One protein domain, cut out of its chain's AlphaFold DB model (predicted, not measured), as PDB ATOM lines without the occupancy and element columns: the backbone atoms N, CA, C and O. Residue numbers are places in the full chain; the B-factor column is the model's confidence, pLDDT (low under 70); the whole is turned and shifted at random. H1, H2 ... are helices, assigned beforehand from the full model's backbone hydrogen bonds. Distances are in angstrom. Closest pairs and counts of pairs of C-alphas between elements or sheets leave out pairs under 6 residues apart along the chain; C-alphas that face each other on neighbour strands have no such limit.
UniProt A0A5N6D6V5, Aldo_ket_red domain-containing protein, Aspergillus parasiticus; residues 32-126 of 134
ATOM      1  N   LEU A  32      30.632 -14.500  45.770       84.12
ATOM      2  CA  LEU A  32      29.860 -14.392  44.534       84.12
ATOM      3  C   LEU A  32      28.708 -15.404  44.468       84.12
ATOM      4  O   LEU A  32      27.781 -15.203  43.689       84.12
ATOM      5  N   GLY A  33      28.722 -16.466  45.276       84.81
ATOM      6  CA  GLY A  33      27.775 -17.574  45.175       84.81
ATOM      7  C   GLY A  33      26.339 -17.148  45.441       84.81
ATOM      8  O   GLY A  33      25.458 -17.450  44.639       84.81
ATOM      9  N   LYS A  34      26.121 -16.330  46.482       83.81
ATOM     10  CA  LYS A  34      24.806 -15.723  46.762       83.81
ATOM     11  C   LYS A  34      24.277 -14.942  45.566       83.81
ATOM     12  O   LYS A  34      23.097 -15.027  45.241       83.81
ATOM     13  N   LEU A  35      25.165 -14.222  44.888       86.31
ATOM     14  CA  LEU A  35      24.788 -13.438  43.730       86.31
ATOM     15  C   LEU A  35      24.443 -14.316  42.518       86.31
ATOM     16  O   LEU A  35      23.454 -14.070  41.833       86.31
ATOM     17  N   TYR A  36      25.232 -15.359  42.260       84.88
ATOM     18  CA  TYR A  36      24.928 -16.330  41.211       84.88
ATOM     19  C   TYR A  36      23.583 -17.027  41.456       84.88
ATOM     20  O   TYR A  36      22.824 -17.225  40.508       84.88
ATOM     21  N   MET A  37      23.261 -17.371  42.707       86.12
ATOM     22  CA  MET A  37      21.953 -17.933  43.055       86.12
ATOM     23  C   MET A  37      20.831 -16.938  42.772       86.12
ATOM     24  O   MET A  37      19.860 -17.289  42.111       86.12
ATOM     25  N   GLU A  38      20.981 -15.683  43.199       86.75
ATOM     26  CA  GLU A  38      19.985 -14.645  42.936       86.75
ATOM     27  C   GLU A  38      19.705 -14.485  41.438       86.75
ATOM     28  O   GLU A  38      18.549 -14.319  41.049       86.75
ATOM     29  N   TRP A  39      20.735 -14.567  40.597       87.81
ATOM     30  CA  TRP A  39      20.614 -14.412  39.151       87.81
ATOM     31  C   TRP A  39      20.043 -15.626  38.423       87.81
ATOM     32  O   TRP A  39      19.198 -15.463  37.545       87.81
ATOM     33  N   TYR A  40      20.512 -16.831  38.745       87.12
ATOM     34  CA  TYR A  40      20.240 -18.012  37.923       87.12
ATOM     35  C   TYR A  40      19.368 -19.063  38.610       87.12
ATOM     36  O   TYR A  40      18.754 -19.877  37.920       87.12
ATOM     37  N   LEU A  41      19.270 -19.064  39.939       88.19
ATOM     38  CA  LEU A  41      18.458 -20.026  40.679       88.19
ATOM     39  C   LEU A  41      17.014 -19.514  40.806       88.19
ATOM     40  O   LEU A  41      16.533 -19.170  41.883       88.19
ATOM     41  N   LYS A  42      16.337 -19.416  39.659       88.81
ATOM     42  CA  LYS A  42      14.944 -18.971  39.534       88.81
ATOM     43  C   LYS A  42      14.044 -20.135  39.141       88.81
ATOM     44  O   LYS A  42      14.457 -20.994  38.361       88.81
ATOM     45  N   GLN A  43      12.796 -20.121  39.609       90.81
ATOM     46  CA  GLN A  43      11.805 -21.126  39.213       90.81
ATOM     47  C   GLN A  43      11.593 -21.136  37.695       90.81
ATOM     48  O   GLN A  43      11.549 -22.203  37.098       90.81
ATOM     49  N   SER A  44      11.582 -19.966  37.054       93.38
ATOM     50  CA  SER A  44      11.479 -19.848  35.595       93.38
ATOM     51  C   SER A  44      12.594 -20.594  34.854       93.38
ATOM     52  O   SER A  44      12.332 -21.220  33.827       93.38
ATOM     53  N   ASN A  45      13.822 -20.595  35.387       92.00
ATOM     54  CA  ASN A  45      14.936 -21.367  34.831       92.00
ATOM     55  C   ASN A  45      14.756 -22.875  35.057       92.00
ATOM     56  O   ASN A  45      15.095 -23.659  34.174       92.00
ATOM     57  N   MET A  46      14.199 -23.289  36.199       91.25
ATOM     58  CA  MET A  46      13.874 -24.701  36.450       91.25
ATOM     59  C   MET A  46      12.762 -25.195  35.518       91.25
ATOM     60  O   MET A  46      12.872 -26.279  34.956       91.25
ATOM     61  N   ASP A  47      11.744 -24.369  35.271       92.62
ATOM     62  CA  ASP A  47      10.628 -24.673  34.367       92.62
ATOM     63  C   ASP A  47      11.060 -24.755  32.891       92.62
ATOM     64  O   ASP A  47      10.360 -25.333  32.057       92.62
ATOM     65  N   ALA A  48      12.226 -24.197  32.553       94.69
ATOM     66  CA  ALA A  48      12.808 -24.281  31.220       94.69
ATOM     67  C   ALA A  48      13.474 -25.641  30.941       94.69
ATOM     68  O   ALA A  48      13.517 -26.076  29.788       94.69
ATOM     69  N   LEU A  49      13.972 -26.339  31.970       93.81
ATOM     70  CA  LEU A  49      14.679 -27.616  31.799       93.81
ATOM     71  C   LEU A  49      13.795 -28.713  31.174       93.81
ATOM     72  O   LEU A  49      14.237 -29.308  30.188       93.81
ATOM     73  N   PRO A  50      12.534 -28.927  31.607       96.00
ATOM     74  CA  PRO A  50      11.632 -29.893  30.975       96.00
ATOM     75  C   PRO A  50      11.325 -29.609  29.498       96.00
ATOM     76  O   PRO A  50      10.887 -30.508  28.785       96.00
ATOM     77  N   ILE A  51      11.535 -28.373  29.029       96.88
ATOM     78  CA  ILE A  51      11.374 -27.995  27.618       96.88
ATOM     79  C   ILE A  51      12.610 -28.426  26.815       96.88
ATOM     80  O   ILE A  51      12.482 -28.940  25.704       96.88
ATOM     81  N   LEU A  52      13.805 -28.227  27.377       96.88
ATOM     82  CA  LEU A  52      15.079 -28.428  26.683       96.88
ATOM     83  C   LEU A  52      15.578 -29.873  26.735       96.88
ATOM     84  O   LEU A  52      16.019 -30.402  25.716       96.88
ATOM     85  N   GLU A  53      15.517 -30.518  27.901       96.38
ATOM     86  CA  GLU A  53      16.115 -31.838  28.127       96.38
ATOM     87  C   GLU A  53      15.609 -32.924  27.168       96.38
ATOM     88  O   GLU A  53      16.448 -33.645  26.615       96.38
ATOM     89  N   PRO A  54      14.294 -33.062  26.897       97.81
ATOM     90  CA  PRO A  54      13.809 -34.109  26.000       97.81
ATOM     91  C   PRO A  54      14.320 -33.929  24.568       97.81
ATOM     92  O   PRO A  54      14.705 -34.903  23.919       97.81
ATOM     93  N   VAL A  55      14.361 -32.683  24.089       97.75
ATOM     94  CA  VAL A  55      14.785 -32.354  22.724       97.75
ATOM     95  C   VAL A  55      16.300 -32.495  22.590       97.75
ATOM     96  O   VAL A  55      16.778 -33.135  21.658       97.75
ATOM     97  N   ALA A  56      17.066 -31.995  23.560       96.38
ATOM     98  CA  ALA A  56      18.515 -32.162  23.593       96.38
ATOM     99  C   ALA A  56      18.902 -33.654  23.617       96.38
ATOM    100  O   ALA A  56      19.711 -34.105  22.802       96.38
ATOM    101  N   LYS A  57      18.237 -34.452  24.468       97.56
ATOM    102  CA  LYS A  57      18.442 -35.905  24.563       97.56
ATOM    103  C   LYS A  57      18.097 -36.634  23.263       97.56
ATOM    104  O   LYS A  57      18.849 -37.520  22.865       97.56
ATOM    105  N   LYS A  58      17.003 -36.262  22.590       98.00
ATOM    106  CA  LYS A  58      16.604 -36.826  21.285       98.00
ATOM    107  C   LYS A  58      17.704 -36.672  20.230       98.00
ATOM    108  O   LYS A  58      17.911 -37.585  19.439       98.00
ATOM    109  N   HIS A  59      18.417 -35.546  20.247       97.31
ATOM    110  CA  HIS A  59      19.511 -35.253  19.314       97.31
ATOM    111  C   HIS A  59      20.894 -35.689  19.823       97.31
ATOM    112  O   HIS A  59      21.891 -35.467  19.140       97.31
ATOM    113  N   GLY A  60      20.982 -36.307  21.009       96.69
ATOM    114  CA  GLY A  60      22.256 -36.712  21.613       96.69
ATOM    115  C   GLY A  60      23.153 -35.537  22.020       96.69
ATOM    116  O   GLY A  60      24.367 -35.697  22.105       96.69
ATOM    117  N   ILE A  61      22.571 -34.357  22.254       96.44
ATOM    118  CA  ILE A  61      23.290 -33.125  22.589       96.44
ATOM    119  C   ILE A  61      23.167 -32.889  24.097       96.44
ATOM    120  O   ILE A  61      22.069 -32.901  24.650       96.44
ATOM    121  N   SER A  62      24.288 -32.661  24.783       96.00
ATOM    122  CA  SER A  62      24.246 -32.235  26.189       96.00
ATOM    123  C   SER A  62      23.753 -30.788  26.303       96.00
ATOM    124  O   SER A  62      24.021 -29.974  25.422       96.00
ATOM    125  N   LEU A  63      23.090 -30.418  27.406       95.12
ATOM    126  CA  LEU A  63      22.661 -29.024  27.624       95.12
ATOM    127  C   LEU A  63      23.834 -28.027  27.580       95.12
ATOM    128  O   LEU A  63      23.671 -26.885  27.159       95.12
ATOM    129  N   PHE A  64      25.027 -28.475  27.978       93.06
ATOM    130  CA  PHE A  64      26.243 -27.676  27.928       93.06
ATOM    131  C   PHE A  64      26.718 -27.423  26.489       93.06
ATOM    132  O   PHE A  64      26.929 -26.273  26.104       93.06
ATOM    133  N   GLU A  65      26.829 -28.479  25.674       95.62
ATOM    134  CA  GLU A  65      27.159 -28.344  24.249       95.62
ATOM    135  C   GLU A  65      26.119 -27.474  23.530       95.62
ATOM    136  O   GLU A  65      26.472 -26.603  22.734       95.62
ATOM    137  N   LEU A  66      24.838 -27.681  23.841       97.69
ATOM    138  CA  LEU A  66      23.724 -26.911  23.304       97.69
ATOM    139  C   LEU A  66      23.895 -25.411  23.575       97.69
ATOM    140  O   LEU A  66      23.779 -24.615  22.645       97.69
ATOM    141  N   ALA A  67      24.224 -25.021  24.810       96.62
ATOM    142  CA  ALA A  67      24.433 -23.619  25.162       96.62
ATOM    143  C   ALA A  67      25.594 -22.987  24.373       96.62
ATOM    144  O   ALA A  67      25.447 -21.890  23.832       96.62
ATOM    145  N   LEU A  68      26.727 -23.687  24.251       96.94
ATOM    146  CA  LEU A  68      27.887 -23.190  23.502       96.94
ATOM    147  C   LEU A  68      27.591 -23.046  22.005       96.94
ATOM    148  O   LEU A  68      27.850 -21.991  21.422       96.94
ATOM    149  N   ARG A  69      26.976 -24.063  21.391       97.81
ATOM    150  CA  ARG A  69      26.585 -24.016  19.974       97.81
ATOM    151  C   ARG A  69      25.559 -22.920  19.706       97.81
ATOM    152  O   ARG A  69      25.627 -22.276  18.660       97.81
ATOM    153  N   TRP A  70      24.640 -22.663  20.639       98.19
ATOM    154  CA  TRP A  70      23.698 -21.553  20.515       98.19
ATOM    155  C   TRP A  70      24.418 -20.199  20.506       98.19
ATOM    156  O   TRP A  70      24.161 -19.387  19.619       98.19
ATOM    157  N   CYS A  71      25.380 -19.981  21.410       97.19
ATOM    158  CA  CYS A  71      26.173 -18.748  21.435       97.19
ATOM    159  C   CYS A  71      26.886 -18.486  20.102       97.19
ATOM    160  O   CYS A  71      26.849 -17.365  19.602       97.19
ATOM    161  N   VAL A  72      27.503 -19.505  19.502       96.75
ATOM    162  CA  VAL A  72      28.279 -19.347  18.260       96.75
ATOM    163  C   VAL A  72      27.377 -19.160  17.032       96.75
ATOM    164  O   VAL A  72      27.642 -18.310  16.173       96.75
ATOM    165  N   HIS A  73      26.303 -19.945  16.926       96.88
ATOM    166  CA  HIS A  73      25.552 -20.060  15.671       96.88
ATOM    167  C   HIS A  73      24.253 -19.265  15.644       96.88
ATOM    168  O   HIS A  73      23.920 -18.730  14.585       96.88
ATOM    169  N   HIS A  74      23.581 -19.139  16.789       97.12
ATOM    170  CA  HIS A  74      22.185 -18.696  16.899       97.12
ATOM    171  C   HIS A  74      21.994 -17.414  17.722       97.12
ATOM    172  O   HIS A  74      20.894 -16.872  17.785       97.12
ATOM    173  N   SER A  75      23.062 -16.900  18.334       96.12
ATOM    174  CA  SER A  75      23.049 -15.598  18.998       96.12
ATOM    175  C   SER A  75      23.192 -14.440  17.996       96.12
ATOM    176  O   SER A  75      23.365 -14.630  16.791       96.12
ATOM    177  N   LYS A  76      23.167 -13.204  18.508       96.38
ATOM    178  CA  LYS A  76      23.438 -11.999  17.707       96.38
ATOM    179  C   LYS A  76      24.929 -11.752  17.426       96.38
ATOM    180  O   LYS A  76      25.232 -10.804  16.703       96.38
ATOM    181  N   LEU A  77      25.831 -12.563  17.988       96.69
ATOM    182  CA  LEU A  77      27.276 -12.380  17.849       96.69
ATOM    183  C   LEU A  77      27.719 -12.507  16.384       96.69
ATOM    184  O   LEU A  77      27.366 -13.456  15.676       96.69
ATOM    185  N   GLN A  78      28.542 -11.560  15.948       96.38
ATOM    186  CA  GLN A  78      29.222 -11.563  14.658       96.38
ATOM    187  C   GLN A  78      30.590 -12.226  14.820       96.38
ATOM    188  O   GLN A  78      31.622 -11.574  14.980       96.38
ATOM    189  N   MET A  79      30.583 -13.558  14.808       95.12
ATOM    190  CA  MET A  79      31.801 -14.362  14.914       95.12
ATOM    191  C   MET A  79      32.754 -14.099  13.726       95.12
ATOM    192  O   MET A  79      32.279 -13.767  12.633       95.12
ATOM    193  N   PRO A  80      34.073 -14.340  13.862       93.25
ATOM    194  CA  PRO A  80      35.036 -14.157  12.771       93.25
ATOM    195  C   PRO A  80      34.692 -14.937  11.498       93.25
ATOM    196  O   PRO A  80      34.828 -14.420  10.393       93.25
ATOM    197  N   ALA A  81      34.137 -16.146  11.639       88.06
ATOM    198  CA  ALA A  81      33.665 -16.959  10.514       88.06
ATOM    199  C   ALA A  81      32.518 -16.308   9.709       88.06
ATOM    200  O   ALA A  81      32.273 -16.692   8.569       88.06
ATOM    201  N   LYS A  82      31.821 -15.323  10.291       89.12
ATOM    202  CA  LYS A  82      30.751 -14.529   9.667       89.12
ATOM    203  C   LYS A  82      31.231 -13.123   9.254       89.12
ATOM    204  O   LYS A  82      30.414 -12.290   8.883       89.12
ATOM    205  N   GLY A  83      32.541 -12.849   9.321       93.25
ATOM    206  CA  GLY A  83      33.137 -11.556   8.962       93.25
ATOM    207  C   GLY A  83      33.131 -10.499  10.073       93.25
ATOM    208  O   GLY A  83      33.417  -9.337   9.793       93.25
ATOM    209  N   GLY A  84      32.798 -10.876  11.312       95.75
ATOM    210  CA  GLY A  84      32.854  -9.986  12.476       95.75
ATOM    211  C   GLY A  84      34.104 -10.174  13.339       95.75
ATOM    212  O   GLY A  84      35.092 -10.763  12.907       95.75
ATOM    213  N   ASN A  85      34.060  -9.662  14.571       97.12
ATOM    214  CA  ASN A  85      35.162  -9.741  15.540       97.12
ATOM    215  C   ASN A  85      34.678 -10.049  16.973       97.12
ATOM    216  O   ASN A  85      35.379  -9.763  17.943       97.12
ATOM    217  N   ASP A  86      33.469 -10.597  17.117       97.50
ATOM    218  CA  ASP A  86      32.930 -10.991  18.420       97.50
ATOM    219  C   ASP A  86      33.506 -12.338  18.877       97.50
ATOM    220  O   ASP A  86      33.939 -13.164  18.070       97.50
ATOM    221  N   GLY A  87      33.479 -12.592  20.187       94.44
ATOM    222  CA  GLY A  87      33.991 -13.829  20.773       94.44
ATOM    223  C   GLY A  87      33.174 -14.321  21.964       94.44
ATOM    224  O   GLY A  87      32.423 -13.571  22.586       94.44
ATOM    225  N   VAL A  88      33.351 -15.601  22.292       94.62
ATOM    226  CA  VAL A  88      32.749 -16.253  23.462       94.62
ATOM    227  C   VAL A  88      33.846 -16.515  24.491       94.62
ATOM    228  O   VAL A  88      34.844 -17.166  24.186       94.62
ATOM    229  N   ILE A  89      33.667 -16.020  25.720       94.44
ATOM    230  CA  ILE A  89      34.596 -16.280  26.828       94.44
ATOM    231  C   ILE A  89      34.240 -17.625  27.465       94.44
ATOM    232  O   ILE A  89      33.145 -17.797  28.001       94.44
ATOM    233  N   LEU A  90      35.181 -18.569  27.440       91.88
ATOM    234  CA  LEU A  90      35.019 -19.883  28.057       91.88
ATOM    235  C   LEU A  90      35.620 -19.894  29.464       91.88
ATOM    236  O   LEU A  90      36.830 -19.765  29.640       91.88
ATOM    237  N   GLY A  91      34.770 -20.078  30.473       88.12
ATOM    238  CA  GLY A  91      35.206 -20.333  31.845       88.12
ATOM    239  C   GLY A  91      35.365 -21.830  32.102       88.12
ATOM    240  O   GLY A  91      34.395 -22.574  31.968       88.12
ATOM    241  N   ILE A  92      36.555 -22.261  32.521       86.69
ATOM    242  CA  ILE A  92      36.844 -23.646  32.925       86.69
ATOM    243  C   ILE A  92      37.198 -23.710  34.411       86.69
ATOM    244  O   ILE A  92      37.792 -22.780  34.954       86.69
ATOM    245  N   SER A  93      36.828 -24.805  35.074       82.50
ATOM    246  CA  SER A  93      37.265 -25.115  36.443       82.50
ATOM    247  C   SER A  93      38.365 -26.175  36.484       82.50
ATOM    248  O   SER A  93      38.991 -26.359  37.522       82.50
ATOM    249  N   SER A  94      38.599 -26.878  35.373       86.88
ATOM    250  CA  SER A  94      39.724 -27.793  35.202       86.88
ATOM    251  C   SER A  94      40.176 -27.808  33.740       86.88
ATOM    252  O   SER A  94      39.392 -27.518  32.833       86.88
ATOM    253  N   TYR A  95      41.445 -28.129  33.501       90.69
ATOM    254  CA  TYR A  95      42.016 -28.101  32.154       90.69
ATOM    255  C   TYR A  95      41.384 -29.156  31.231       90.69
ATOM    256  O   TYR A  95      41.229 -28.935  30.035       90.69
ATOM    257  N   GLU A  96      40.928 -30.273  31.794       91.00
ATOM    258  CA  GLU A  96      40.305 -31.387  31.075       91.00
ATOM    259  C   GLU A  96      38.960 -31.015  30.432       91.00
ATOM    260  O   GLU A  96      38.516 -31.695  29.511       91.00
ATOM    261  N   GLN A  97      38.309 -29.939  30.890       86.75
ATOM    262  CA  GLN A  97      37.077 -29.423  30.283       86.75
ATOM    263  C   GLN A  97      37.349 -28.671  28.978       86.75
ATOM    264  O   GLN A  97      36.485 -28.612  28.106       86.75
ATOM    265  N   LEU A  98      38.543 -28.086  28.832       91.44
ATOM    266  CA  LEU A  98      38.847 -27.188  27.722       91.44
ATOM    267  C   LEU A  98      38.652 -27.849  26.345       91.44
ATOM    268  O   LEU A  98      37.967 -27.237  25.527       91.44
ATOM    269  N   PRO A  99      39.149 -29.078  26.075       93.56
ATOM    270  CA  PRO A  99      38.945 -29.718  24.777       93.56
ATOM    271  C   PRO A  99      37.464 -29.901  24.432       93.56
ATOM    272  O   PRO A  99      37.058 -29.592  23.319       93.56
ATOM    273  N   GLN A 100      36.644 -30.327  25.399       91.06
ATOM    274  CA  GLN A 100      35.207 -30.542  25.193       91.06
ATOM    275  C   GLN A 100      34.469 -29.224  24.918       91.06
ATOM    276  O   GLN A 100      33.586 -29.170  24.063       91.06
ATOM    277  N   ASN A 101      34.848 -28.148  25.614       91.69
ATOM    278  CA  ASN A 101      34.267 -26.822  25.407       91.69
ATOM    279  C   ASN A 101      34.624 -26.258  24.026       91.69
ATOM    280  O   ASN A 101      33.767 -25.685  23.358       91.69
ATOM    281  N   VAL A 102      35.882 -26.414  23.601       94.06
ATOM    282  CA  VAL A 102      36.343 -25.961  22.281       94.06
ATOM    283  C   VAL A 102      35.663 -26.766  21.176       94.06
ATOM    284  O   VAL A 102      35.092 -26.168  20.269       94.06
ATOM    285  N   GLU A 103      35.620 -28.095  21.298       95.44
ATOM    286  CA  GLU A 103      34.946 -28.968  20.331       95.44
ATOM    287  C   GLU A 103      33.467 -28.580  20.169       95.44
ATOM    288  O   GLU A 103      32.960 -28.482  19.052       95.44
ATOM    289  N   ALA A 104      32.766 -28.290  21.270       95.00
ATOM    290  CA  ALA A 104      31.381 -27.831  21.220       95.00
ATOM    291  C   ALA A 104      31.214 -26.515  20.438       95.00
ATOM    292  O   ALA A 104      30.234 -26.370  19.710       95.00
ATOM    293  N   CYS A 105      32.155 -25.573  20.550       94.19
ATOM    294  CA  CYS A 105      32.130 -24.318  19.794       94.19
ATOM    295  C   CYS A 105      32.420 -24.508  18.295       94.19
ATOM    296  O   CYS A 105      31.902 -23.749  17.477       94.19
ATOM    297  N   GLU A 106      33.240 -25.498  17.932       94.31
ATOM    298  CA  GLU A 106      33.603 -25.804  16.540       94.31
ATOM    299  C   GLU A 106      32.525 -26.604  15.796       94.31
ATOM    300  O   GLU A 106      32.450 -26.559  14.565       94.31
ATOM    301  N   LYS A 107      31.656 -27.317  16.523       96.00
ATOM    302  CA  LYS A 107      30.502 -28.010  15.935       96.00
ATOM    303  C   LYS A 107      29.568 -27.029  15.238       96.00
ATOM    304  O   LYS A 107      29.437 -25.874  15.628       96.00
ATOM    305  N   GLY A 108      28.870 -27.521  14.216       95.88
ATOM    306  CA  GLY A 108      27.933 -26.736  13.417       95.88
ATOM    307  C   GLY A 108      26.659 -26.294  14.158       95.88
ATOM    308  O   GLY A 108      26.475 -26.578  15.351       95.88
ATOM    309  N   PRO A 109      25.732 -25.633  13.442       97.38
ATOM    310  CA  PRO A 109      24.493 -25.120  14.018       97.38
ATOM    311  C   PRO A 109      23.651 -26.227  14.663       97.38
ATOM    312  O   PRO A 109      23.721 -27.399  14.284       97.38
ATOM    313  N   LEU A 110      22.875 -25.861  15.685       98.38
ATOM    314  CA  LEU A 110      21.872 -26.747  16.288       98.38
ATOM    315  C   LEU A 110      20.728 -27.058  15.303       98.38
ATOM    316  O   LEU A 110      20.397 -26.179  14.508       98.38
ATOM    317  N   PRO A 111      20.099 -28.248  15.386       98.31
ATOM    318  CA  PRO A 111      18.865 -28.551  14.662       98.31
ATOM    319  C   PRO A 111      17.738 -27.563  14.997       98.31
ATOM    320  O   PRO A 111      17.601 -27.174  16.158       98.31
ATOM    321  N   ASP A 112      16.884 -27.239  14.023       98.25
ATOM    322  CA  ASP A 112      15.798 -26.253  14.180       98.25
ATOM    323  C   ASP A 112      14.867 -26.563  15.362       98.25
ATOM    324  O   ASP A 112      14.500 -25.669  16.118       98.25
ATOM    325  N   GLU A 113      14.554 -27.841  15.589       98.06
ATOM    326  CA  GLU A 113      13.733 -28.288  16.725       98.06
ATOM    327  C   GLU A 113      14.353 -27.905  18.084       98.06
ATOM    328  O   GLU A 113      13.643 -27.540  19.023       98.06
ATOM    329  N   VAL A 114      15.685 -27.960  18.196       98.19
ATOM    330  CA  VAL A 114      16.413 -27.562  19.411       98.19
ATOM    331  C   VAL A 114      16.362 -26.044  19.586       98.19
ATOM    332  O   VAL A 114      16.194 -25.561  20.705       98.19
ATOM    333  N   VAL A 115      16.482 -25.289  18.490       98.38
ATOM    334  CA  VAL A 115      16.390 -23.821  18.504       98.38
ATOM    335  C   VAL A 115      14.985 -23.371  18.909       98.38
ATOM    336  O   VAL A 115      14.845 -22.519  19.780       98.38
ATOM    337  N   GLU A 116      13.939 -24.008  18.384       98.31
ATOM    338  CA  GLU A 116      12.554 -23.711  18.765       98.31
ATOM    339  C   GLU A 116      12.294 -24.000  20.256       98.31
ATOM    340  O   GLU A 116      11.588 -23.253  20.940       98.31
ATOM    341  N   ALA A 117      12.882 -25.074  20.794       98.12
ATOM    342  CA  ALA A 117      12.811 -25.378  22.222       98.12
ATOM    343  C   ALA A 117      13.519 -24.308  23.073       98.12
ATOM    344  O   ALA A 117      13.003 -23.918  24.123       98.12
ATOM    345  N   LEU A 118      14.659 -23.790  22.604       98.12
ATOM    346  CA  LEU A 118      15.375 -22.673  23.226       98.12
ATOM    347  C   LEU A 118      14.560 -21.382  23.230       98.12
ATOM    348  O   LEU A 118      14.503 -20.717  24.264       98.12
ATOM    349  N   ASP A 119      13.863 -21.062  22.143       98.00
ATOM    350  CA  ASP A 119      12.988 -19.888  22.090       98.00
ATOM    351  C   ASP A 119      11.813 -20.006  23.073       98.00
ATOM    352  O   ASP A 119      11.474 -19.047  23.775       98.00
ATOM    353  N   LYS A 120      11.221 -21.201  23.193       97.69
ATOM    354  CA  LYS A 120      10.169 -21.486  24.186       97.69
ATOM    355  C   LYS A 120      10.691 -21.368  25.616       97.69
ATOM    356  O   LYS A 120      10.009 -20.787  26.459       97.69
ATOM    357  N   ALA A 121      11.886 -21.889  25.887       97.06
ATOM    358  CA  ALA A 121      12.556 -21.747  27.176       97.06
ATOM    359  C   ALA A 121      12.830 -20.269  27.502       97.06
ATOM    360  O   ALA A 121      12.467 -19.796  28.578       97.06
ATOM    361  N   TRP A 122      13.367 -19.504  26.548       96.75
ATOM    362  CA  TRP A 122      13.621 -18.071  26.705       96.75
ATOM    363  C   TRP A 122      12.345 -17.270  26.985       96.75
ATOM    364  O   TRP A 122      12.338 -16.378  27.834       96.75
ATOM    365  N   ALA A 123      11.229 -17.611  26.337       96.69
ATOM    366  CA  ALA A 123       9.942 -16.973  26.601       96.69
ATOM    367  C   ALA A 123       9.476 -17.131  28.062       96.69
ATOM    368  O   ALA A 123       8.746 -16.272  28.556       96.69
ATOM    369  N   ARG A 124       9.908 -18.193  28.761       94.19
ATOM    370  CA  ARG A 124       9.623 -18.416  30.187       94.19
ATOM    371  C   ARG A 124      10.579 -17.669  31.111       94.19
ATOM    372  O   ARG A 124      10.144 -17.188  32.149       94.19
ATOM    373  N   THR A 125      11.849 -17.550  30.735       95.00
ATOM    374  CA  THR A 125      12.907 -17.040  31.625       95.00
ATOM    375  C   THR A 125      13.176 -15.548  31.480       95.00
ATOM    376  O   THR A 125      13.607 -14.910  32.438       95.00
ATOM    377  N   ARG A 126      12.879 -14.946  30.320       93.12
ATOM    378  CA  ARG A 126      13.240 -13.549  30.013       93.12
ATOM    379  C   ARG A 126      12.720 -12.500  30.999       93.12
ATOM    380  O   ARG A 126      13.296 -11.421  31.069       93.12
TER     381      ARG A 126
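AT A GLANCE: This is residues 32 to 126 of the 134 residues of the protein "Aldo_ket_red domain-containing protein" of Aspergillus parasiticus (UniProt A0A5N6D6V5). H2 and H5 lie side by side, and H3 sits in the middle, between that pair and H4, crossing the pair's direction and packed on H4. Residues 32 to 39, of which 33 to 39 belong to H1, stick out. The 95 printed residues hold five named helices, H1 to H5, and no named strand: all helix, compact, radius of gyration of the C-alphas 14.3 A, spans 37 by 34 by 25 A.

HOW THE PARTS SIT: H2, residues 43 to 58, touches H5, residues 112 to 125, opposite ways at a shallow tilt of 9 degrees; the closest C-alphas, Ala 48 and Ala 121, are 4.8 A apart. With residues 52 to 56 alone, H2 touches H3, residues 63 to 73, about perpendicular at 87 degrees; closest C-alphas Ala 56 and Leu 63, 6.6 A. H3 touches H4, residues 97 to 106, at a steep tilt of 43 degrees; closest C-alphas Glu 65 and Ala 104, 5.2 A. H1, residues 33 to 40, and H2 meet only through their link. Every O i to N i+4 pair is within hydrogen-bond range in H1, H3, H4 and H5, but 7 of 12 in H2.

IN THESE COORDINATES: H2 spans 24.3 A, H5 19.9 A. C-alpha 33 is at (27.775, -17.574, 45.175), C-alpha 125 at (12.907, -17.040, 31.625).

THE WHOLE: The printed part has no cut. H3 to H4 is a long link. No printed residue is under 70 in pLDDT.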